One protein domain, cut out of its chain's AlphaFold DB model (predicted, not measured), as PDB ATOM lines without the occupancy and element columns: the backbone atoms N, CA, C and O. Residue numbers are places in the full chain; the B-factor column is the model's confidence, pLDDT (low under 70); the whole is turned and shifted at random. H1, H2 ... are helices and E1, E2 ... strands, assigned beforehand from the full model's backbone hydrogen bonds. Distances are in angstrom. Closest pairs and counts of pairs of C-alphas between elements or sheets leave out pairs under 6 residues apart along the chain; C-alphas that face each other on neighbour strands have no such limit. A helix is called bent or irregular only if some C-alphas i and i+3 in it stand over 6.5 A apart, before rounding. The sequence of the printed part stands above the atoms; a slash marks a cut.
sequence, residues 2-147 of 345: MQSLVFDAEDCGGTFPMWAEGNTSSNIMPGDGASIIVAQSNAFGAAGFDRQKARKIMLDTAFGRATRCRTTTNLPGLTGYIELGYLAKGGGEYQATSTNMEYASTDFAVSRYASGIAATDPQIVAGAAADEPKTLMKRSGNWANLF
ATOM      1  N   MET A   2     -40.704   5.806 -75.231       97.38
ATOM      2  CA  MET A   2     -40.605   7.280 -75.364       97.38
ATOM      3  C   MET A   2     -40.355   8.012 -74.040       97.38
ATOM      4  O   MET A   2     -39.471   8.853 -73.958       97.38
ATOM      5  N   GLN A   3     -41.077   7.647 -72.976       97.62
ATOM      6  CA  GLN A   3     -40.832   8.222 -71.649       97.62
ATOM      7  C   GLN A   3     -39.431   7.884 -71.111       97.62
ATOM      8  O   GLN A   3     -38.833   8.695 -70.418       97.62
ATOM      9  N   SER A   4     -38.895   6.709 -71.454       96.00
ATOM     10  CA  SER A   4     -37.532   6.311 -71.090       96.00
ATOM     11  C   SER A   4     -36.495   7.191 -71.791       96.00
ATOM     12  O   SER A   4     -35.556   7.614 -71.138       96.00
ATOM     13  N   LEU A   5     -36.700   7.527 -73.072       96.38
ATOM     14  CA  LEU A   5     -35.840   8.474 -73.795       96.38
ATOM     15  C   LEU A   5     -35.877   9.867 -73.159       96.38
ATOM     16  O   LEU A   5     -34.840  10.507 -73.040       96.38
ATOM     17  N   VAL A   6     -37.055  10.331 -72.726       97.19
ATOM     18  CA  VAL A   6     -37.180  11.611 -72.011       97.19
ATOM     19  C   VAL A   6     -36.370  11.592 -70.717       97.19
ATOM     20  O   VAL A   6     -35.594  12.514 -70.496       97.19
ATOM     21  N   PHE A   7     -36.505  10.546 -69.898       95.75
ATOM     22  CA  PHE A   7     -35.725  10.429 -68.665       95.75
ATOM     23  C   PHE A   7     -34.221  10.316 -68.929       95.75
ATOM     24  O   PHE A   7     -33.448  11.019 -68.291       95.75
ATOM     25  N   ASP A   8     -33.803   9.505 -69.906       94.38
ATOM     26  CA  ASP A   8     -32.380   9.365 -70.226       94.38
ATOM     27  C   ASP A   8     -31.783  10.687 -70.726       94.38
ATOM     28  O   ASP A   8     -30.688  11.056 -70.319       94.38
ATOM     29  N   ALA A   9     -32.523  11.456 -71.530       94.94
ATOM     30  CA  ALA A   9     -32.092  12.784 -71.954       94.94
ATOM     31  C   ALA A   9     -31.922  13.755 -70.777       94.94
ATOM     32  O   ALA A   9     -30.967  14.532 -70.767       94.94
ATOM     33  N   GLU A  10     -32.820  13.730 -69.786       93.88
ATOM     34  CA  GLU A  10     -32.685  14.554 -68.577       93.88
ATOM     35  C   GLU A  10     -31.429  14.192 -67.783       93.88
ATOM     36  O   GLU A  10     -30.688  15.085 -67.369       93.88
ATOM     37  N   ASP A  11     -31.156  12.898 -67.640       92.62
ATOM     38  CA  ASP A  11     -30.005  12.404 -66.888       92.62
ATOM     39  C   ASP A  11     -28.683  12.581 -67.651       92.62
ATOM     40  O   ASP A  11     -27.625  12.756 -67.038       92.62
ATOM     41  N   CYS A  12     -28.708  12.534 -68.985       89.12
ATOM     42  CA  CYS A  12     -27.492  12.492 -69.789       89.12
ATOM     43  C   CYS A  12     -26.982  13.858 -70.265       89.12
ATOM     44  O   CYS A  12     -25.813  13.941 -70.641       89.12
ATOM     45  N   GLY A  13     -27.786  14.926 -70.223       90.38
ATOM     46  CA  GLY A  13     -27.321  16.282 -70.566       90.38
ATOM     47  C   GLY A  13     -28.253  17.122 -71.444       90.38
ATOM     48  O   GLY A  13     -27.826  18.140 -71.990       90.38
ATOM     49  N   GLY A  14     -29.524  16.736 -71.567       92.06
ATOM     50  CA  GLY A  14     -30.574  17.526 -72.217       92.06
ATOM     51  C   GLY A  14     -30.783  17.234 -73.703       92.06
ATOM     52  O   GLY A  14     -31.393  18.043 -74.397       92.06
ATOM     53  N   THR A  15     -30.298  16.095 -74.195       94.62
ATOM     54  CA  THR A  15     -30.477  15.617 -75.574       94.62
ATOM     55  C   THR A  15     -30.691  14.102 -75.564       94.62
ATOM     56  O   THR A  15     -30.227  13.438 -74.640       94.62
ATOM     57  N   PHE A  16     -31.418  13.540 -76.528       95.56
ATOM     58  CA  PHE A  16     -31.661  12.091 -76.552       95.56
ATOM     59  C   PHE A  16     -30.373  11.298 -76.825       95.56
ATOM     60  O   PHE A  16     -29.528  11.787 -77.554       95.56
ATOM     61  N   PRO A  17     -30.180  10.081 -76.301       92.69
ATOM     62  CA  PRO A  17     -29.021   9.266 -76.682       92.69
ATOM     63  C   PRO A  17     -29.050   8.920 -78.185       92.69
ATOM     64  O   PRO A  17     -30.132   8.732 -78.742       92.69
ATOM     65  N   MET A  18     -27.882   8.794 -78.832       89.44
ATOM     66  CA  MET A  18     -27.818   8.325 -80.232       89.44
ATOM     67  C   MET A  18     -27.982   6.810 -80.304       89.44
ATOM     68  O   MET A  18     -28.890   6.306 -80.959       89.44
ATOM     69  N   TRP A  19     -27.123   6.094 -79.578       90.81
ATOM     70  CA  TRP A  19     -27.091   4.638 -79.542       90.81
ATOM     71  C   TRP A  19     -26.882   4.189 -78.094       90.81
ATOM     72  O   TRP A  19     -25.781   4.277 -77.547       90.81
ATOM     73  N   ALA A  20     -27.981   3.846 -77.420       89.06
ATOM     74  CA  ALA A  20     -27.992   3.596 -75.983       89.06
ATOM     75  C   ALA A  20     -27.682   2.126 -75.669       89.06
ATOM     76  O   ALA A  20     -28.481   1.240 -75.961       89.06
ATOM     77  N   GLU A  21     -26.565   1.885 -74.986       84.75
ATOM     78  CA  GLU A  21     -26.144   0.564 -74.514       84.75
ATOM     79  C   GLU A  21     -26.071   0.572 -72.988       84.75
ATOM     80  O   GLU A  21     -25.178   1.175 -72.377       84.75
ATOM     81  N   GLY A  22     -27.044  -0.080 -72.347       83.38
ATOM     82  CA  GLY A  22     -27.171  -0.073 -70.891       83.38
ATOM     83  C   GLY A  22     -27.378   1.345 -70.353       83.38
ATOM     84  O   GLY A  22     -28.421   1.949 -70.577       83.38
ATOM     85  N   ASN A  23     -26.395   1.867 -69.616       80.31
ATOM     86  CA  ASN A  23     -26.392   3.229 -69.070       80.31
ATOM     87  C   ASN A  23     -25.417   4.172 -69.800       80.31
ATOM     88  O   ASN A  23     -25.037   5.210 -69.253       80.31
ATOM     89  N   THR A  24     -24.976   3.802 -71.003       80.38
ATOM     90  CA  THR A  24     -24.068   4.596 -71.837       80.38
ATOM     91  C   THR A  24     -24.722   4.941 -73.171       80.38
ATOM     92  O   THR A  24     -25.670   4.287 -73.588       80.38
ATOM     93  N   SER A  25     -24.227   5.989 -73.833       83.06
ATOM     94  CA  SER A  25     -24.537   6.255 -75.241       83.06
ATOM     95  C   SER A  25     -23.237   6.155 -76.020       83.06
ATOM     96  O   SER A  25     -22.322   6.944 -75.758       83.06
ATOM     97  N   SER A  26     -23.143   5.224 -76.963       83.19
ATOM     98  CA  SER A  26     -22.002   5.158 -77.871       83.19
ATOM     99  C   SER A  26     -22.121   6.243 -78.953       83.19
ATOM    100  O   SER A  26     -23.185   6.832 -79.161       83.19
ATOM    101  N   ASN A  27     -20.993   6.585 -79.580       78.06
ATOM    102  CA  ASN A  27     -20.910   7.556 -80.682       78.06
ATOM    103  C   ASN A  27     -20.917   6.831 -82.041       78.06
ATOM    104  O   ASN A  27     -20.130   7.157 -82.930       78.06
ATOM    105  N   ILE A  28     -21.700   5.753 -82.138       85.69
ATOM    106  CA  ILE A  28     -21.786   4.903 -83.324       85.69
ATOM    107  C   ILE A  28     -23.022   5.320 -84.120       85.69
ATOM    108  O   ILE A  28     -24.079   5.553 -83.542       85.69
ATOM    109  N   MET A  29     -22.848   5.375 -85.442       91.06
ATOM    110  CA  MET A  29     -23.797   5.892 -86.431       91.06
ATOM    111  C   MET A  29     -24.103   7.397 -86.291       91.06
ATOM    112  O   MET A  29     -23.977   7.965 -85.206       91.06
ATOM    113  N   PRO A  30     -24.416   8.075 -87.406       91.44
ATOM    114  CA  PRO A  30     -24.703   9.501 -87.398       91.44
ATOM    115  C   PRO A  30     -26.180   9.801 -87.081       91.44
ATOM    116  O   PRO A  30     -26.970   8.919 -86.754       91.44
ATOM    117  N   GLY A  31     -26.537  11.086 -87.166       90.81
ATOM    118  CA  GLY A  31     -27.924  11.542 -87.097       90.81
ATOM    119  C   GLY A  31     -28.498  11.659 -85.683       90.81
ATOM    120  O   GLY A  31     -27.792  11.678 -84.680       90.81
ATOM    121  N   ASP A  32     -29.821  11.810 -85.622       94.50
ATOM    122  CA  ASP A  32     -30.606  11.806 -84.384       94.50
ATOM    123  C   ASP A  32     -31.894  11.008 -84.630       94.50
ATOM    124  O   ASP A  32     -32.990  11.548 -84.842       94.50
ATOM    125  N   GLY A  33     -31.721   9.684 -84.664       94.75
ATOM    126  CA  GLY A  33     -32.807   8.720 -84.833       94.75
ATOM    127  C   GLY A  33     -33.776   8.701 -83.647       94.75
ATOM    128  O   GLY A  33     -34.968   8.435 -83.826       94.75
ATOM    129  N   ALA A  34     -33.309   9.064 -82.447       96.00
ATOM    130  CA  ALA A  34     -34.135   9.140 -81.248       96.00
ATOM    131  C   ALA A  34     -35.223  10.226 -81.370       96.00
ATOM    132  O   ALA A  34     -36.400   9.975 -81.090       96.00
ATOM    133  N   SER A  35     -34.874  11.409 -81.878       97.50
ATOM    134  CA  SER A  35     -35.862  12.445 -82.201       97.50
ATOM    135  C   SER A  35     -36.863  11.979 -83.262       97.50
ATOM    136  O   SER A  35     -38.059  12.268 -83.148       97.50
ATOM    137  N   ILE A  36     -36.414  11.224 -84.270       97.56
ATOM    138  CA  ILE A  36     -37.295  10.678 -85.311       97.56
ATOM    139  C   ILE A  36     -38.292   9.676 -84.715       97.56
ATOM    140  O   ILE A  36     -39.492   9.798 -84.972       97.56
ATOM    141  N   ILE A  37     -37.853   8.723 -83.885       96.94
ATOM    142  CA  ILE A  37     -38.759   7.725 -83.292       96.94
ATOM    143  C   ILE A  37     -39.741   8.353 -82.293       96.94
ATOM    144  O   ILE A  37     -40.897   7.925 -82.224       96.94
ATOM    145  N   VAL A  38     -39.337   9.405 -81.569       98.25
ATOM    146  CA  VAL A  38     -40.233  10.203 -80.709       98.25
ATOM    147  C   VAL A  38     -41.295  10.920 -81.532       98.25
ATOM    148  O   VAL A  38     -42.492  10.810 -81.233       98.25
ATOM    149  N   ALA A  39     -40.881  11.586 -82.611       98.00
ATOM    150  CA  ALA A  39     -41.792  12.251 -83.531       98.00
ATOM    151  C   ALA A  39     -42.785  11.268 -84.171       98.00
ATOM    152  O   ALA A  39     -43.997  11.507 -84.151       98.00
ATOM    153  N   GLN A  40     -42.277  10.140 -84.674       97.31
ATOM    154  CA  GLN A  40     -43.048   9.055 -85.278       97.31
ATOM    155  C   GLN A  40     -44.062   8.480 -84.288       97.31
ATOM    156  O   GLN A  40     -45.249   8.394 -84.594       97.31
ATOM    157  N   SER A  41     -43.630   8.143 -83.073       96.75
ATOM    158  CA  SER A  41     -44.510   7.554 -82.058       96.75
ATOM    159  C   SER A  41     -45.694   8.470 -81.741       96.75
ATOM    160  O   SER A  41     -46.834   8.008 -81.685       96.75
ATOM    161  N   ASN A  42     -45.456   9.777 -81.588       96.12
ATOM    162  CA  ASN A  42     -46.534  10.742 -81.368       96.12
ATOM    163  C   ASN A  42     -47.435  10.918 -82.596       96.12
ATOM    164  O   ASN A  42     -48.649  11.014 -82.429       96.12
ATOM    165  N   ALA A  43     -46.877  10.929 -83.811       96.12
ATOM    166  CA  ALA A  43     -47.674  10.983 -85.037       96.12
ATOM    167  C   ALA A  43     -48.668   9.810 -85.107       96.12
ATOM    168  O   ALA A  43     -49.839  10.010 -85.423       96.12
ATOM    169  N   PHE A  44     -48.238   8.611 -84.705       94.50
ATOM    170  CA  PHE A  44     -49.077   7.409 -84.622       94.50
ATOM    171  C   PHE A  44     -49.920   7.309 -83.333       94.50
ATOM    172  O   PHE A  44     -50.539   6.277 -83.070       94.50
ATOM    173  N   GLY A  45     -50.005   8.386 -82.545       92.81
ATOM    174  CA  GLY A  45     -50.943   8.518 -81.428       92.81
ATOM    175  C   GLY A  45     -50.416   8.071 -80.064       92.81
ATOM    176  O   GLY A  45     -51.193   8.016 -79.109       92.81
ATOM    177  N   ALA A  46     -49.121   7.771 -79.921       93.56
ATOM    178  CA  ALA A  46     -48.541   7.534 -78.604       93.56
ATOM    179  C   ALA A  46     -48.603   8.819 -77.762       93.56
ATOM    180  O   ALA A  46     -48.069   9.857 -78.149       93.56
ATOM    181  N   ALA A  47     -49.241   8.741 -76.593       91.06
ATOM    182  CA  ALA A  47     -49.410   9.879 -75.683       91.06
ATOM    183  C   ALA A  47     -48.952   9.595 -74.240       91.06
ATOM    184  O   ALA A  47     -49.019  10.478 -73.393       91.06
ATOM    185  N   GLY A  48     -48.476   8.379 -73.950       94.75
ATOM    186  CA  GLY A  48     -48.038   7.950 -72.616       94.75
ATOM    187  C   GLY A  48     -46.639   8.433 -72.219       94.75
ATOM    188  O   GLY A  48     -45.889   7.665 -71.625       94.75
ATOM    189  N   PHE A  49     -46.255   9.650 -72.613       97.25
ATOM    190  CA  PHE A  49     -44.976  10.263 -72.260       97.25
ATOM    191  C   PHE A  49     -45.088  11.792 -72.180       97.25
ATOM    192  O   PHE A  49     -46.034  12.380 -72.712       97.25
ATOM    193  N   ASP A  50     -44.123  12.442 -71.530       96.56
ATOM    194  CA  ASP A  50     -44.059  13.900 -71.414       96.56
ATOM    195  C   ASP A  50     -43.707  14.550 -72.761       96.56
ATOM    196  O   ASP A  50     -42.546  14.765 -73.126       96.56
ATOM    197  N   ARG A  51     -44.758  14.858 -73.524       94.69
ATOM    198  CA  ARG A  51     -44.634  15.414 -74.871       94.69
ATOM    199  C   ARG A  51     -44.065  16.829 -74.894       94.69
ATOM    200  O   ARG A  51     -43.392  17.179 -75.866       94.69
ATOM    201  N   GLN A  52     -44.326  17.630 -73.859       92.81
ATOM    202  CA  GLN A  52     -43.804  18.996 -73.766       92.81
ATOM    203  C   GLN A  52     -42.305  18.976 -73.500       92.81
ATOM    204  O   GLN A  52     -41.543  19.673 -74.170       92.81
ATOM    205  N   LYS A  53     -41.863  18.106 -72.591       94.56
ATOM    206  CA  LYS A  53     -40.444  17.944 -72.309       94.56
ATOM    207  C   LYS A  53     -39.679  17.372 -73.497       94.56
ATOM    208  O   LYS A  53     -38.653  17.931 -73.874       94.56
ATOM    209  N   ALA A  54     -40.223  16.350 -74.162       96.62
ATOM    210  CA  ALA A  54     -39.659  15.845 -75.415       96.62
ATOM    211  C   ALA A  54     -39.534  16.954 -76.476       96.62
ATOM    212  O   ALA A  54     -38.491  17.089 -77.107       96.62
ATOM    213  N   ARG A  55     -40.559  17.813 -76.623       94.81
ATOM    214  CA  ARG A  55     -40.524  18.958 -77.550       94.81
ATOM    215  C   ARG A  55     -39.360  19.893 -77.239       94.81
ATOM    216  O   ARG A  55     -38.665  20.312 -78.159       94.81
ATOM    217  N   LYS A  56     -39.156  20.217 -75.961       93.19
ATOM    218  CA  LYS A  56     -38.046  21.063 -75.515       93.19
ATOM    219  C   LYS A  56     -36.690  20.420 -75.831       93.19
ATOM    220  O   LYS A  56     -35.876  21.074 -76.468       93.19
ATOM    221  N   ILE A  57     -36.485  19.150 -75.467       96.19
ATOM    222  CA  ILE A  57     -35.241  18.393 -75.717       96.19
ATOM    223  C   ILE A  57     -34.882  18.387 -77.211       96.19
ATOM    224  O   ILE A  57     -33.756  18.711 -77.590       96.19
ATOM    225  N   MET A  58     -35.851  18.067 -78.073       96.56
ATOM    226  CA  MET A  58     -35.640  17.991 -79.523       96.56
ATOM    227  C   MET A  58     -35.268  19.354 -80.121       96.56
ATOM    228  O   MET A  58     -34.374  19.441 -80.961       96.56
ATOM    229  N   LEU A  59     -35.920  20.435 -79.680       95.00
ATOM    230  CA  LEU A  59     -35.604  21.790 -80.139       95.00
ATOM    231  C   LEU A  59     -34.262  22.286 -79.585       95.00
ATOM    232  O   LEU A  59     -33.477  22.876 -80.325       95.00
ATOM    233  N   ASP A  60     -33.958  22.019 -78.316       94.56
ATOM    234  CA  ASP A  60     -32.659  22.359 -77.733       94.56
ATOM    235  C   ASP A  60     -31.517  21.669 -78.495       94.56
ATOM    236  O   ASP A  60     -30.521  22.316 -78.820       94.56
ATOM    237  N   THR A  61     -31.705  20.401 -78.864       95.94
ATOM    238  CA  THR A  61     -30.755  19.629 -79.680       95.94
ATOM    239  C   THR A  61     -30.614  20.215 -81.080       95.94
ATOM    240  O   THR A  61     -29.514  20.582 -81.493       95.94
ATOM    241  N   ALA A  62     -31.730  20.395 -81.795       96.25
ATOM    242  CA  ALA A  62     -31.733  20.868 -83.178       96.25
ATOM    243  C   ALA A  62     -31.153  22.288 -83.347       96.25
ATOM    244  O   ALA A  62     -30.677  22.637 -84.431       96.25
ATOM    245  N   PHE A  63     -31.183  23.115 -82.301       95.06
ATOM    246  CA  PHE A  63     -30.639  24.478 -82.307       95.06
ATOM    247  C   PHE A  63     -29.319  24.625 -81.540       95.06
ATOM    248  O   PHE A  63     -28.853  25.746 -81.349       95.06
ATOM    249  N   GLY A  64     -28.694  23.524 -81.114       93.56
ATOM    250  CA  GLY A  64     -27.374  23.564 -80.482       93.56
ATOM    251  C   GLY A  64     -27.357  24.103 -79.047       93.56
ATOM    252  O   GLY A  64     -26.289  24.427 -78.536       93.56
ATOM    253  N   ARG A  65     -28.518  24.211 -78.386       93.56
ATOM    254  CA  ARG A  65     -28.635  24.637 -76.980       93.56
ATOM    255  C   ARG A  65     -28.183  23.538 -76.015       93.56
ATOM    256  O   ARG A  65     -27.594  23.848 -74.986       93.56
ATOM    257  N   ALA A  66     -28.439  22.276 -76.363       93.31
ATOM    258  CA  ALA A  66     -27.960  21.101 -75.638       93.31
ATOM    259  C   ALA A  66     -27.681  19.960 -76.623       93.31
ATOM    260  O   ALA A  66     -28.596  19.457 -77.262       93.31
ATOM    261  N   THR A  67     -26.417  19.557 -76.767       92.12
ATOM    262  CA  THR A  67     -25.994  18.549 -77.761       92.12
ATOM    263  C   THR A  67     -25.103  17.467 -77.171       92.12
ATOM    264  O   THR A  67     -24.489  16.710 -77.911       92.12
ATOM    265  N   ARG A  68     -24.980  17.373 -75.846       92.56
ATOM    266  CA  ARG A  68     -24.148  16.347 -75.210       92.56
ATOM    267  C   ARG A  68     -24.990  15.404 -74.375       92.56
ATOM    268  O   ARG A  68     -25.683  15.850 -73.469       92.56
ATOM    269  N   CYS A  69     -24.869  14.115 -74.668       91.50
ATOM    270  CA  CYS A  69     -25.380  13.031 -73.845       91.50
ATOM    271  C   CYS A  69     -24.173  12.285 -73.267       91.50
ATOM    272  O   CYS A  69     -23.470  11.559 -73.975       91.50
ATOM    273  N   ARG A  70     -23.883  12.500 -71.980       90.25
ATOM    274  CA  ARG A  70     -22.675  12.023 -71.287       90.25
ATOM    275  C   ARG A  70     -21.408  12.507 -72.013       90.25
ATOM    276  O   ARG A  70     -21.144  13.706 -72.080       90.25
ATOM    277  N   THR A  71     -20.613  11.583 -72.544       89.06
ATOM    278  CA  THR A  71     -19.361  11.856 -73.267       89.06
ATOM    279  C   THR A  71     -19.556  12.025 -74.772       89.06
ATOM    280  O   THR A  71     -18.601  12.348 -75.475       89.06
ATOM    281  N   THR A  72     -20.772  11.807 -75.268       90.25
ATOM    282  CA  THR A  72     -21.093  11.758 -76.693       90.25
ATOM    283  C   THR A  72     -21.736  13.067 -77.127       90.25
ATOM    284  O   THR A  72     -22.573  13.631 -76.418       90.25
ATOM    285  N   THR A  73     -21.300  13.584 -78.274       92.12
ATOM    286  CA  THR A  73     -21.867  14.792 -78.872       92.12
ATOM    287  C   THR A  73     -22.859  14.377 -79.945       92.12
ATOM    288  O   THR A  73     -22.467  13.788 -80.944       92.12
ATOM    289  N   ASN A  74     -24.121  14.723 -79.742       91.56
ATOM    290  CA  ASN A  74     -25.156  14.618 -80.749       91.56
ATOM    291  C   ASN A  74     -25.000  15.705 -81.792       91.56
ATOM    292  O   ASN A  74     -24.620  16.839 -81.485       91.56
ATOM    293  N   LEU A  75     -25.377  15.354 -83.014       93.75
ATOM    294  CA  LEU A  75     -25.291  16.222 -84.174       93.75
ATOM    295  C   LEU A  75     -23.907  16.915 -84.301       93.75
ATOM    296  O   LEU A  75     -23.831  18.151 -84.274       93.75
ATOM    297  N   PRO A  76     -22.783  16.175 -84.431       94.56
ATOM    298  CA  PRO A  76     -21.483  16.795 -84.686       94.56
ATOM    299  C   PRO A  76     -21.529  17.728 -85.910       94.56
ATOM    300  O   PRO A  76     -22.300  17.531 -86.851       94.56
ATOM    301  N   GLY A  77     -20.742  18.806 -85.898       95.50
ATOM    302  CA  GLY A  77     -20.733  19.780 -86.998       95.50
ATOM    303  C   GLY A  77     -22.007  20.636 -87.142       95.50
ATOM    304  O   GLY A  77     -22.090  21.416 -88.092       95.50
ATOM    305  N   LEU A  78     -22.972  20.559 -86.208       96.38
ATOM    306  CA  LEU A  78     -24.253  21.287 -86.271       96.38
ATOM    307  C   LEU A  78     -24.099  22.796 -86.512       96.38
ATOM    308  O   LEU A  78     -24.857  23.363 -87.296       96.38
ATOM    309  N   THR A  79     -23.112  23.452 -85.895       95.69
ATOM    310  CA  THR A  79     -22.838  24.879 -86.139       95.69
ATOM    311  C   THR A  79     -22.589  25.149 -87.624       95.69
ATOM    312  O   THR A  79     -23.225  26.025 -88.204       95.69
ATOM    313  N   GLY A  80     -21.739  24.341 -88.269       96.62
ATOM    314  CA  GLY A  80     -21.473  24.446 -89.703       96.62
ATOM    315  C   GLY A  80     -22.707  24.132 -90.550       96.62
ATOM    316  O   GLY A  80     -22.977  24.849 -91.508       96.62
ATOM    317  N   TYR A  81     -23.502  23.128 -90.168       98.06
ATOM    318  CA  TYR A  81     -24.767  22.812 -90.843       98.06
ATOM    319  C   TYR A  81     -25.762  23.981 -90.810       98.06
ATOM    320  O   TYR A  81     -26.392  24.282 -91.824       98.06
ATOM    321  N   ILE A  82     -25.879  24.671 -89.671       97.12
ATOM    322  CA  ILE A  82     -26.753  25.843 -89.511       97.12
ATOM    323  C   ILE A  82     -26.245  27.029 -90.338       97.12
ATOM    324  O   ILE A  82     -27.043  27.690 -90.998       97.12
ATOM    325  N   GLU A  83     -24.938  27.295 -90.313       97.00
ATOM    326  CA  GLU A  83     -24.326  28.440 -90.998       97.00
ATOM    327  C   GLU A  83     -24.279  28.271 -92.523       97.00
ATOM    328  O   GLU A  83     -24.568  29.210 -93.264       97.00
ATOM    329  N   LEU A  84     -23.908  27.081 -93.000       98.19
ATOM    330  CA  LEU A  84     -23.677  26.802 -94.422       98.19
ATOM    331  C   LEU A  84     -24.914  26.240 -95.128       98.19
ATOM    332  O   LEU A  84     -24.988  26.262 -96.358       98.19
ATOM    333  N   GLY A  85     -25.870  25.701 -94.369       98.12
ATOM    334  CA  GLY A  85     -26.991  24.934 -94.903       98.12
ATOM    335  C   GLY A  85     -26.609  23.522 -95.358       98.12
ATOM    336  O   GLY A  85     -27.379  22.895 -96.078       98.12
ATOM    337  N   TYR A  86     -25.420  23.031 -95.011       98.44
ATOM    338  CA  TYR A  86     -24.995  21.646 -95.214       98.44
ATOM    339  C   TYR A  86     -23.813  21.311 -94.298       98.44
ATOM    340  O   TYR A  86     -23.081  22.206 -93.870       98.44
ATOM    341  N   LEU A  87     -23.599  20.028 -94.007       98.00
ATOM    342  CA  LEU A  87     -22.362  19.578 -93.371       98.00
ATOM    343  C   LEU A  87     -21.235  19.565 -94.404       98.00
ATOM    344  O   LEU A  87     -21.305  18.864 -95.412       98.00
ATOM    345  N   ALA A  88     -20.196  20.358 -94.159       97.12
ATOM    346  CA  ALA A  88     -19.025  20.382 -95.021       97.12
ATOM    347  C   ALA A  88     -18.119  19.165 -94.765       97.12
ATOM    348  O   ALA A  88     -17.904  18.794 -93.608       97.12
ATOM    349  N   LYS A  89     -17.506  18.609 -95.818       94.06
ATOM    350  CA  LYS A  89     -16.459  17.582 -95.686       94.06
ATOM    351  C   LYS A  89     -15.328  18.114 -94.797       94.06
ATOM    352  O   LYS A  89     -14.812  19.209 -95.023       94.06
ATOM    353  N   GLY A  90     -14.969  17.352 -93.760       91.19
ATOM    354  CA  GLY A  90     -13.980  17.764 -92.753       91.19
ATOM    355  C   GLY A  90     -14.459  18.870 -91.798       91.19
ATOM    356  O   GLY A  90     -13.657  19.429 -91.055       91.19
ATOM    357  N   GLY A  91     -15.755  19.199 -91.802       91.44
ATOM    358  CA  GLY A  91     -16.372  20.277 -91.023       91.44
ATOM    359  C   GLY A  91     -16.767  19.912 -89.588       91.44
ATOM    360  O   GLY A  91     -17.591  20.608 -89.000       91.44
ATOM    361  N   GLY A  92     -16.204  18.839 -89.028       90.62
ATOM    362  CA  GLY A  92     -16.480  18.381 -87.661       90.62
ATOM    363  C   GLY A  92     -17.445  17.199 -87.550       90.62
ATOM    364  O   GLY A  92     -17.634  16.710 -86.442       90.62
ATOM    365  N   GLU A  93     -17.995  16.725 -88.669       92.31
ATOM    366  CA  GLU A  93     -18.666  15.427 -88.773       92.31
ATOM    367  C   GLU A  93     -17.916  14.538 -89.767       92.31
ATOM    368  O   GLU A  93     -17.493  15.002 -90.832       92.31
ATOM    369  N   TYR A  94     -17.716  13.274 -89.397       87.81
ATOM    370  CA  TYR A  94     -17.144  12.277 -90.299       87.81
ATOM    371  C   TYR A  94     -18.247  11.758 -91.221       87.81
ATOM    372  O   TYR A  94     -19.348  11.501 -90.762       87.81
ATOM    373  N   GLN A  95     -17.969  11.613 -92.519       92.62
ATOM    374  CA  GLN A  95     -18.989  11.227 -93.506       92.62
ATOM    375  C   GLN A  95     -20.143  12.241 -93.591       92.62
ATOM    376  O   GLN A  95     -21.329  11.906 -93.631       92.62
ATOM    377  N   ALA A  96     -19.751  13.515 -93.643       95.50
ATOM    378  CA  ALA A  96     -20.623  14.680 -93.591       95.50
ATOM    379  C   ALA A  96     -21.753  14.621 -94.629       95.50
ATOM    380  O   ALA A  96     -22.891  14.989 -94.337       95.50
ATOM    381  N   THR A  97     -21.452  14.128 -95.830       95.75
ATOM    382  CA  THR A  97     -22.408  14.054 -96.936       95.75
ATOM    383  C   THR A  97     -23.580  13.117 -96.638       95.75
ATOM    384  O   THR A  97     -24.726  13.524 -96.826       95.75
ATOM    385  N   SER A  98     -23.331  11.899 -96.140       95.56
ATOM    386  CA  SER A  98     -24.410  11.000 -95.697       95.56
ATOM    387  C   SER A  98     -25.143  11.543 -94.475       95.56
ATOM    388  O   SER A  98     -26.372  11.589 -94.472       95.56
ATOM    389  N   THR A  99     -24.405  12.023 -93.469       96.75
ATOM    390  CA  THR A  99     -24.983  12.503 -92.205       96.75
ATOM    391  C   THR A  99     -25.921  13.694 -92.423       96.75
ATOM    392  O   THR A  99     -26.948  13.828 -91.759       96.75
ATOM    393  N   ASN A 100     -25.641  14.539 -93.419       98.00
ATOM    394  CA  ASN A 100     -26.494  15.669 -93.775       98.00
ATOM    395  C   ASN A 100     -27.924  15.240 -94.144       98.00
ATOM    396  O   ASN A 100     -28.883  15.956 -93.859       98.00
ATOM    397  N   MET A 101     -28.068  14.082 -94.787       97.94
ATOM    398  CA  MET A 101     -29.364  13.536 -95.198       97.94
ATOM    399  C   MET A 101     -30.186  13.082 -93.983       97.94
ATOM    400  O   MET A 101     -31.407  13.262 -93.939       97.94
ATOM    401  N   GLU A 102     -29.509  12.580 -92.951       97.12
ATOM    402  CA  GLU A 102     -30.128  12.241 -91.670       97.12
ATOM    403  C   GLU A 102     -30.538  13.498 -90.903       97.12
ATOM    404  O   GLU A 102     -31.666  13.568 -90.426       97.12
ATOM    405  N   TYR A 103     -29.701  14.542 -90.881       97.88
ATOM    406  CA  TYR A 103     -30.049  15.814 -90.227       97.88
ATOM    407  C   TYR A 103     -31.258  16.469 -90.890       97.88
ATOM    408  O   TYR A 103     -32.139  16.983 -90.203       97.88
ATOM    409  N   ALA A 104     -31.340  16.409 -92.221       98.25
ATOM    410  CA  ALA A 104     -32.502  16.878 -92.962       98.25
ATOM    411  C   ALA A 104     -33.783  16.116 -92.566       98.25
ATOM    412  O   ALA A 104     -34.838  16.730 -92.392       98.25
ATOM    413  N   SER A 105     -33.689  14.798 -92.372       97.94
ATOM    414  CA  SER A 105     -34.811  13.956 -91.932       97.94
ATOM    415  C   SER A 105     -35.200  14.227 -90.472       97.94
ATOM    416  O   SER A 105     -36.388  14.355 -90.164       97.94
ATOM    417  N   THR A 106     -34.219  14.400 -89.578       97.81
ATOM    418  CA  THR A 106     -34.432  14.826 -88.187       97.81
ATOM    419  C   THR A 106     -35.114  16.193 -88.140       97.81
ATOM    420  O   THR A 106     -36.121  16.340 -87.451       97.81
ATOM    421  N   ASP A 107     -34.643  17.179 -88.906       98.50
ATOM    422  CA  ASP A 107     -35.244  18.516 -88.979       98.50
ATOM    423  C   ASP A 107     -36.719  18.460 -89.377       98.50
ATOM    424  O   ASP A 107     -37.568  19.104 -88.750       98.50
ATOM    425  N   PHE A 108     -37.042  17.654 -90.393       98.62
ATOM    426  CA  PHE A 108     -38.422  17.430 -90.799       98.62
ATOM    427  C   PHE A 108     -39.239  16.810 -89.658       98.62
ATOM    428  O   PHE A 108     -40.282  17.351 -89.279       98.62
ATOM    429  N   ALA A 109     -38.760  15.718 -89.062       98.38
ATOM    430  CA  ALA A 109     -39.472  15.008 -88.004       98.38
ATOM    431  C   ALA A 109     -39.718  15.888 -86.765       98.38
ATOM    432  O   ALA A 109     -40.845  15.971 -86.263       98.38
ATOM    433  N   VAL A 110     -38.691  16.614 -86.314       97.94
ATOM    434  CA  VAL A 110     -38.773  17.546 -85.182       97.94
ATOM    435  C   VAL A 110     -39.708  18.709 -85.507       97.94
ATOM    436  O   VAL A 110     -40.528  19.081 -84.666       97.94
ATOM    437  N   SER A 111     -39.664  19.248 -86.730       96.88
ATOM    438  CA  SER A 111     -40.605  20.279 -87.180       96.88
ATOM    439  C   SER A 111     -42.059  19.814 -87.068       96.88
ATOM    440  O   SER A 111     -42.903  20.522 -86.503       96.88
ATOM    441  N   ARG A 112     -42.363  18.610 -87.573       95.75
ATOM    442  CA  ARG A 112     -43.708  18.018 -87.525       95.75
ATOM    443  C   ARG A 112     -44.173  17.818 -86.087       95.75
ATOM    444  O   ARG A 112     -45.280  18.237 -85.744       95.75
ATOM    445  N   TYR A 113     -43.315  17.245 -85.247       96.25
ATOM    446  CA  TYR A 113     -43.607  17.023 -83.835       96.25
ATOM    447  C   TYR A 113     -43.863  18.338 -83.088       96.25
ATOM    448  O   TYR A 113     -44.920  18.521 -82.485       96.25
ATOM    449  N   ALA A 114     -42.937  19.295 -83.182       93.69
ATOM    450  CA  ALA A 114     -43.012  20.561 -82.461       93.69
ATOM    451  C   ALA A 114     -44.172  21.458 -82.921       93.69
ATOM    452  O   ALA A 114     -44.655  22.266 -82.123       93.69
ATOM    453  N   SER A 115     -44.628  21.312 -84.171       90.81
ATOM    454  CA  SER A 115     -45.821  21.993 -84.697       90.81
ATOM    455  C   SER A 115     -47.130  21.398 -84.166       90.81
ATOM    456  O   SER A 115     -48.119  22.114 -84.041       90.81
ATOM    457  N   GLY A 116     -47.152  20.095 -83.864       88.12
ATOM    458  CA  GLY A 116     -48.337  19.390 -83.362       88.12
ATOM    459  C   GLY A 116     -48.565  19.518 -81.853       88.12
ATOM    460  O   GLY A 116     -49.609  19.101 -81.355       88.12
ATOM    461  N   ILE A 117     -47.604  20.081 -81.117       85.62
ATOM    462  CA  ILE A 117     -47.642  20.232 -79.661       85.62
ATOM    463  C   ILE A 117     -47.646  21.724 -79.318       85.62
ATOM    464  O   ILE A 117     -46.717  22.452 -79.675       85.62
ATOM    465  N   ALA A 118     -48.696  22.178 -78.625       75.44
ATOM    466  CA  ALA A 118     -48.846  23.576 -78.222       75.44
ATOM    467  C   ALA A 118     -47.660  24.031 -77.359       75.44
ATOM    468  O   ALA A 118     -47.261  23.317 -76.444       75.44
ATOM    469  N   ALA A 119     -47.122  25.223 -77.612       69.31
ATOM    470  CA  ALA A 119     -46.087  25.811 -76.765       69.31
ATOM    471  C   ALA A 119     -46.722  26.314 -75.458       69.31
ATOM    472  O   ALA A 119     -47.221  27.435 -75.398       69.31
ATOM    473  N   THR A 120     -46.776  25.460 -74.435       65.50
ATOM    474  CA  THR A 120     -47.386  25.793 -73.131       65.50
ATOM    475  C   THR A 120     -46.366  26.163 -72.056       65.50
ATOM    476  O   THR A 120     -46.762  26.582 -70.975       65.50
ATOM    477  N   ASP A 121     -45.070  25.998 -72.328       57.53
ATOM    478  CA  ASP A 121     -43.985  26.361 -71.414       57.53
ATOM    479  C   ASP A 121     -43.483  27.787 -71.729       57.53
ATOM    480  O   ASP A 121     -43.023  28.028 -72.844       57.53
ATOM    481  N   PRO A 122     -43.540  28.741 -70.785       50.09
ATOM    482  CA  PRO A 122     -43.018  30.092 -70.972       50.09
ATOM    483  C   PRO A 122     -41.514  30.156 -71.259       50.09
ATOM    484  O   PRO A 122     -41.085  31.138 -71.849       50.09
ATOM    485  N   GLN A 123     -40.713  29.153 -70.869       47.75
ATOM    486  CA  GLN A 123     -39.291  29.052 -71.242       47.75
ATOM    487  C   GLN A 123     -39.098  28.602 -72.694       47.75
ATOM    488  O   GLN A 123     -38.054  28.853 -73.294       47.75
ATOM    489  N   ILE A 124     -40.139  28.027 -73.302       52.41
ATOM    490  CA  ILE A 124     -40.316  27.962 -74.754       52.41
ATOM    491  C   ILE A 124     -40.876  29.332 -75.173       52.41
ATOM    492  O   ILE A 124     -42.019  29.471 -75.607       52.41
ATOM    493  N   VAL A 125     -40.088  30.386 -74.937       45.47
ATOM    494  CA  VAL A 125     -40.522  31.778 -75.078       45.47
ATOM    495  C   VAL A 125     -40.947  32.035 -76.526       45.47
ATOM    496  O   VAL A 125     -40.126  32.154 -77.441       45.47
ATOM    497  N   ALA A 126     -42.252  32.218 -76.717       43.22
ATOM    498  CA  ALA A 126     -42.774  33.109 -77.739       43.22
ATOM    499  C   ALA A 126     -42.160  34.501 -77.494       43.22
ATOM    500  O   ALA A 126     -42.590  35.224 -76.601       43.22
ATOM    501  N   GLY A 127     -41.090  34.843 -78.219       41.00
ATOM    502  CA  GLY A 127     -40.398  36.127 -78.027       41.00
ATOM    503  C   GLY A 127     -39.001  36.272 -78.636       41.00
ATOM    504  O   GLY A 127     -38.534  37.396 -78.763       41.00
ATOM    505  N   ALA A 128     -38.365  35.192 -79.101       46.00
ATOM    506  CA  ALA A 128     -37.231  35.286 -80.039       46.00
ATOM    507  C   ALA A 128     -37.323  34.283 -81.207       46.00
ATOM    508  O   ALA A 128     -36.748  34.519 -82.265       46.00
ATOM    509  N   ALA A 129     -38.083  33.189 -81.038       52.16
ATOM    510  CA  ALA A 129     -38.064  32.042 -81.945       52.16
ATOM    511  C   ALA A 129     -39.467  31.443 -82.212       52.16
ATOM    512  O   ALA A 129     -39.640  30.230 -82.306       52.16
ATOM    513  N   ALA A 130     -40.496  32.288 -82.371       55.81
ATOM    514  CA  ALA A 130     -41.872  31.853 -82.680       55.81
ATOM    515  C   ALA A 130     -42.000  31.018 -83.981       55.81
ATOM    516  O   ALA A 130     -43.051  30.433 -84.242       55.81
ATOM    517  N   ASP A 131     -40.921  30.913 -84.762       80.12
ATOM    518  CA  ASP A 131     -40.843  30.171 -86.013       80.12
ATOM    519  C   ASP A 131     -39.888  28.958 -85.978       80.12
ATOM    520  O   ASP A 131     -39.632  28.401 -87.038       80.12
ATOM    521  N   GLU A 132     -39.385  28.479 -84.826       89.50
ATOM    522  CA  GLU A 132     -38.468  27.310 -84.784       89.50
ATOM    523  C   GLU A 132     -38.961  26.096 -85.591       89.50
ATOM    524  O   GLU A 132     -38.204  25.615 -86.438       89.50
ATOM    525  N   PRO A 133     -40.221  25.626 -85.450       91.81
ATOM    526  CA  PRO A 133     -40.708  24.527 -86.279       91.81
ATOM    527  C   PRO A 133     -40.706  24.861 -87.779       91.81
ATOM    528  O   PRO A 133     -40.415  23.990 -88.595       91.81
ATOM    529  N   LYS A 134     -40.983  26.115 -88.168       92.62
ATOM    530  CA  LYS A 134     -40.921  26.548 -89.576       92.62
ATOM    531  C   LYS A 134     -39.480  26.636 -90.078       92.62
ATOM    532  O   LYS A 134     -39.214  26.267 -91.218       92.62
ATOM    533  N   THR A 135     -38.552  27.083 -89.236       95.06
ATOM    534  CA  THR A 135     -37.116  27.093 -89.523       95.06
ATOM    535  C   THR A 135     -36.615  25.677 -89.755       95.06
ATOM    536  O   THR A 135     -35.959  25.450 -90.763       95.06
ATOM    537  N   LEU A 136     -36.984  24.716 -88.902       97.25
ATOM    538  CA  LEU A 136     -36.643  23.304 -89.098       97.25
ATOM    539  C   LEU A 136     -37.293  22.726 -90.359       97.25
ATOM    540  O   LEU A 136     -36.619  22.049 -91.124       97.25
ATOM    541  N   MET A 137     -38.551  23.072 -90.663       97.50
ATOM    542  CA  MET A 137     -39.176  22.674 -91.934       97.50
ATOM    543  C   MET A 137     -38.367  23.186 -93.133       97.50
ATOM    544  O   MET A 137     -38.077  22.431 -94.054       97.50
ATOM    545  N   LYS A 138     -37.947  24.456 -93.117       97.81
ATOM    546  CA  LYS A 138     -37.100  25.027 -94.174       97.81
ATOM    547  C   LYS A 138     -35.720  24.358 -94.222       97.81
ATOM    548  O   LYS A 138     -35.246  24.038 -95.308       97.81
ATOM    549  N   ARG A 139     -35.095  24.139 -93.060       98.00
ATOM    550  CA  ARG A 139     -33.768  23.520 -92.911       98.00
ATOM    551  C   ARG A 139     -33.771  22.056 -93.350       98.00
ATOM    552  O   ARG A 139     -32.792  21.618 -93.934       98.00
ATOM    553  N   SER A 140     -34.900  21.354 -93.235       98.44
ATOM    554  CA  SER A 140     -35.062  20.003 -93.785       98.44
ATOM    555  C   SER A 140     -34.841  19.932 -95.301       98.44
ATOM    556  O   SER A 140     -34.512  18.870 -95.812       98.44
ATOM    557  N   GLY A 141     -34.948  21.050 -96.034       98.25
ATOM    558  CA  GLY A 141     -34.604  21.140 -97.460       98.25
ATOM    559  C   GLY A 141     -33.099  21.197 -97.761       98.25
ATOM    560  O   GLY A 141     -32.710  21.178 -98.929       98.25
ATOM    561  N   ASN A 142     -32.236  21.254 -96.740       97.94
ATOM    562  CA  ASN A 142     -30.781  21.340 -96.889       97.94
ATOM    563  C   ASN A 142     -30.154  20.122 -97.581       97.94
ATOM    564  O   ASN A 142     -29.042  20.233 -98.096       97.94
ATOM    565  N   TRP A 143     -30.861  18.986 -97.669       97.81
ATOM    566  CA  TRP A 143     -30.448  17.836 -98.487       97.81
ATOM    567  C   TRP A 143     -30.072  18.265 -99.920       97.81
ATOM    568  O   TRP A 143     -29.121  17.764-100.519       97.81
ATOM    569  N   ALA A 144     -30.770  19.270-100.456       97.56
ATOM    570  CA  ALA A 144     -30.603  19.737-101.823       97.56
ATOM    571  C   ALA A 144     -29.300  20.526-102.060       97.56
ATOM    572  O   ALA A 144     -28.919  20.733-103.218       97.56
ATOM    573  N   ASN A 145     -28.618  20.965-100.991       97.88
ATOM    574  CA  ASN A 145     -27.366  21.732-101.045       97.88
ATOM    575  C   ASN A 145     -26.132  20.873-101.340       97.88
ATOM    576  O   ASN A 145     -25.056  21.432-101.572       97.88
ATOM    577  N   LEU A 146     -26.299  19.548-101.356       97.06
ATOM    578  CA  LEU A 146     -25.276  18.559-101.697       97.06
ATOM    579  C   LEU A 146     -25.473  17.957-103.100       97.06
ATOM    580  O   LEU A 146     -24.812  16.990-103.469       97.06
ATOM    581  N   PHE A 147     -26.354  18.552-103.908       95.81
ATOM    582  CA  PHE A 147     -26.446  18.273-105.339       95.81
ATOM    583  C   PHE A 147     -25.679  19.335-106.115       95.81
ATOM    584  O   PHE A 147     -26.102  20.492-106.184       95.81
TER     585      PHE A 147
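What this domain is: This is residues 2 to 147 of the 345 residues of the protein "Alpha-1,2-mannosidase, putative" of Phyllobacterium sp. YR620 (UniProt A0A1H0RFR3). A helical body is built round one long helix, H5: H6 folds back along it as a helical hairpin, and H2 and H3 pack on its residues 105 to 114. H1 crosses H3 on the side away from H5, short H4 stands crosswise near H5, and a small strand hairpin, E1 and E2, lies at the rim. The printed part has 146 residues, with six named helices and two named strands in the order H1 E1 E2 H2 H3 H4 H5 H6; the sheet, E1 - E2, is antiparallel and the class is mostly helix. The whole is compact, with a radius of gyration of the C-alphas of 14.4 A, and spans 39 by 36 by 27 A.

How they stand to each other: Look first at the hairpin of E1, residues 19 to 21, and E2, residues 24 to 26, antiparallel at 137 degrees; N 21 and O 24 are 2.9 A apart, N 26 and O 19 also 2.9 A, within hydrogen-bond range. Both strands are apart from the hub, H5, residues 96 to 116. H5 touches H6, residues 132 to 146, at a shallow tilt of 23 degrees, opposite ways; their closest C-alphas, of Ala 104 and Ser 140, are 4.1 A apart. H2, residues 33 to 43, H3, residues 51 to 62, and H5 make an up and down bundle, each running against the one before it. H5 touches H2 with residues 105 to 113 alone, closest at the C-alphas of Ala 39 and Tyr 113, 5.1 A. It touches H3 with residues 107 to 114 alone, closest at the C-alphas of Arg 55 and Ala 114, 5.7 A. H1, residues 2 to 12, touches H3 at a steep tilt of 52 degrees, with the C-alphas of Val 6 and Ala 54 closest at 6.0 A. H4, residues 78 to 84, is close to H5 but not clearly touching, about perpendicular at 82 degrees, with the C-alphas of Tyr 81 and Asn 100 closest at 7.9 A. In H1, H2, H3 and H4 every O i to N i+4 pair is within hydrogen-bond range; H5 has 15 of 17, and H6 5 of 11 beside 10 of 12 O i to N i+3 pairs.

Where its parts are: Find C-alpha 96 at (-20.623, 14.680, -93.591); from there H5 runs 29.9 A to C-alpha 116 at (-48.337, 19.390, -83.362). H6 covers 23.2 A and ends at C-alpha 146, (-25.276, 18.559, -101.697); it is irregular, but only just, with C-alphas 140 and 143 6.9 A apart. H3 measures 16.3 A, H1 15.2 A, H2 15.0 A, H4 9.9 A, E1 6.5 A and E2 6.4 A.

The domain as a whole: The C-alphas of Gly 48 and Gly 90, the two farthest apart, are 40.8 A apart. The printed part has no cut. The links H3 to H4, H4 to H5 and H5 to H6 are long. Confidence is low, under 70, at residues 119 to 130.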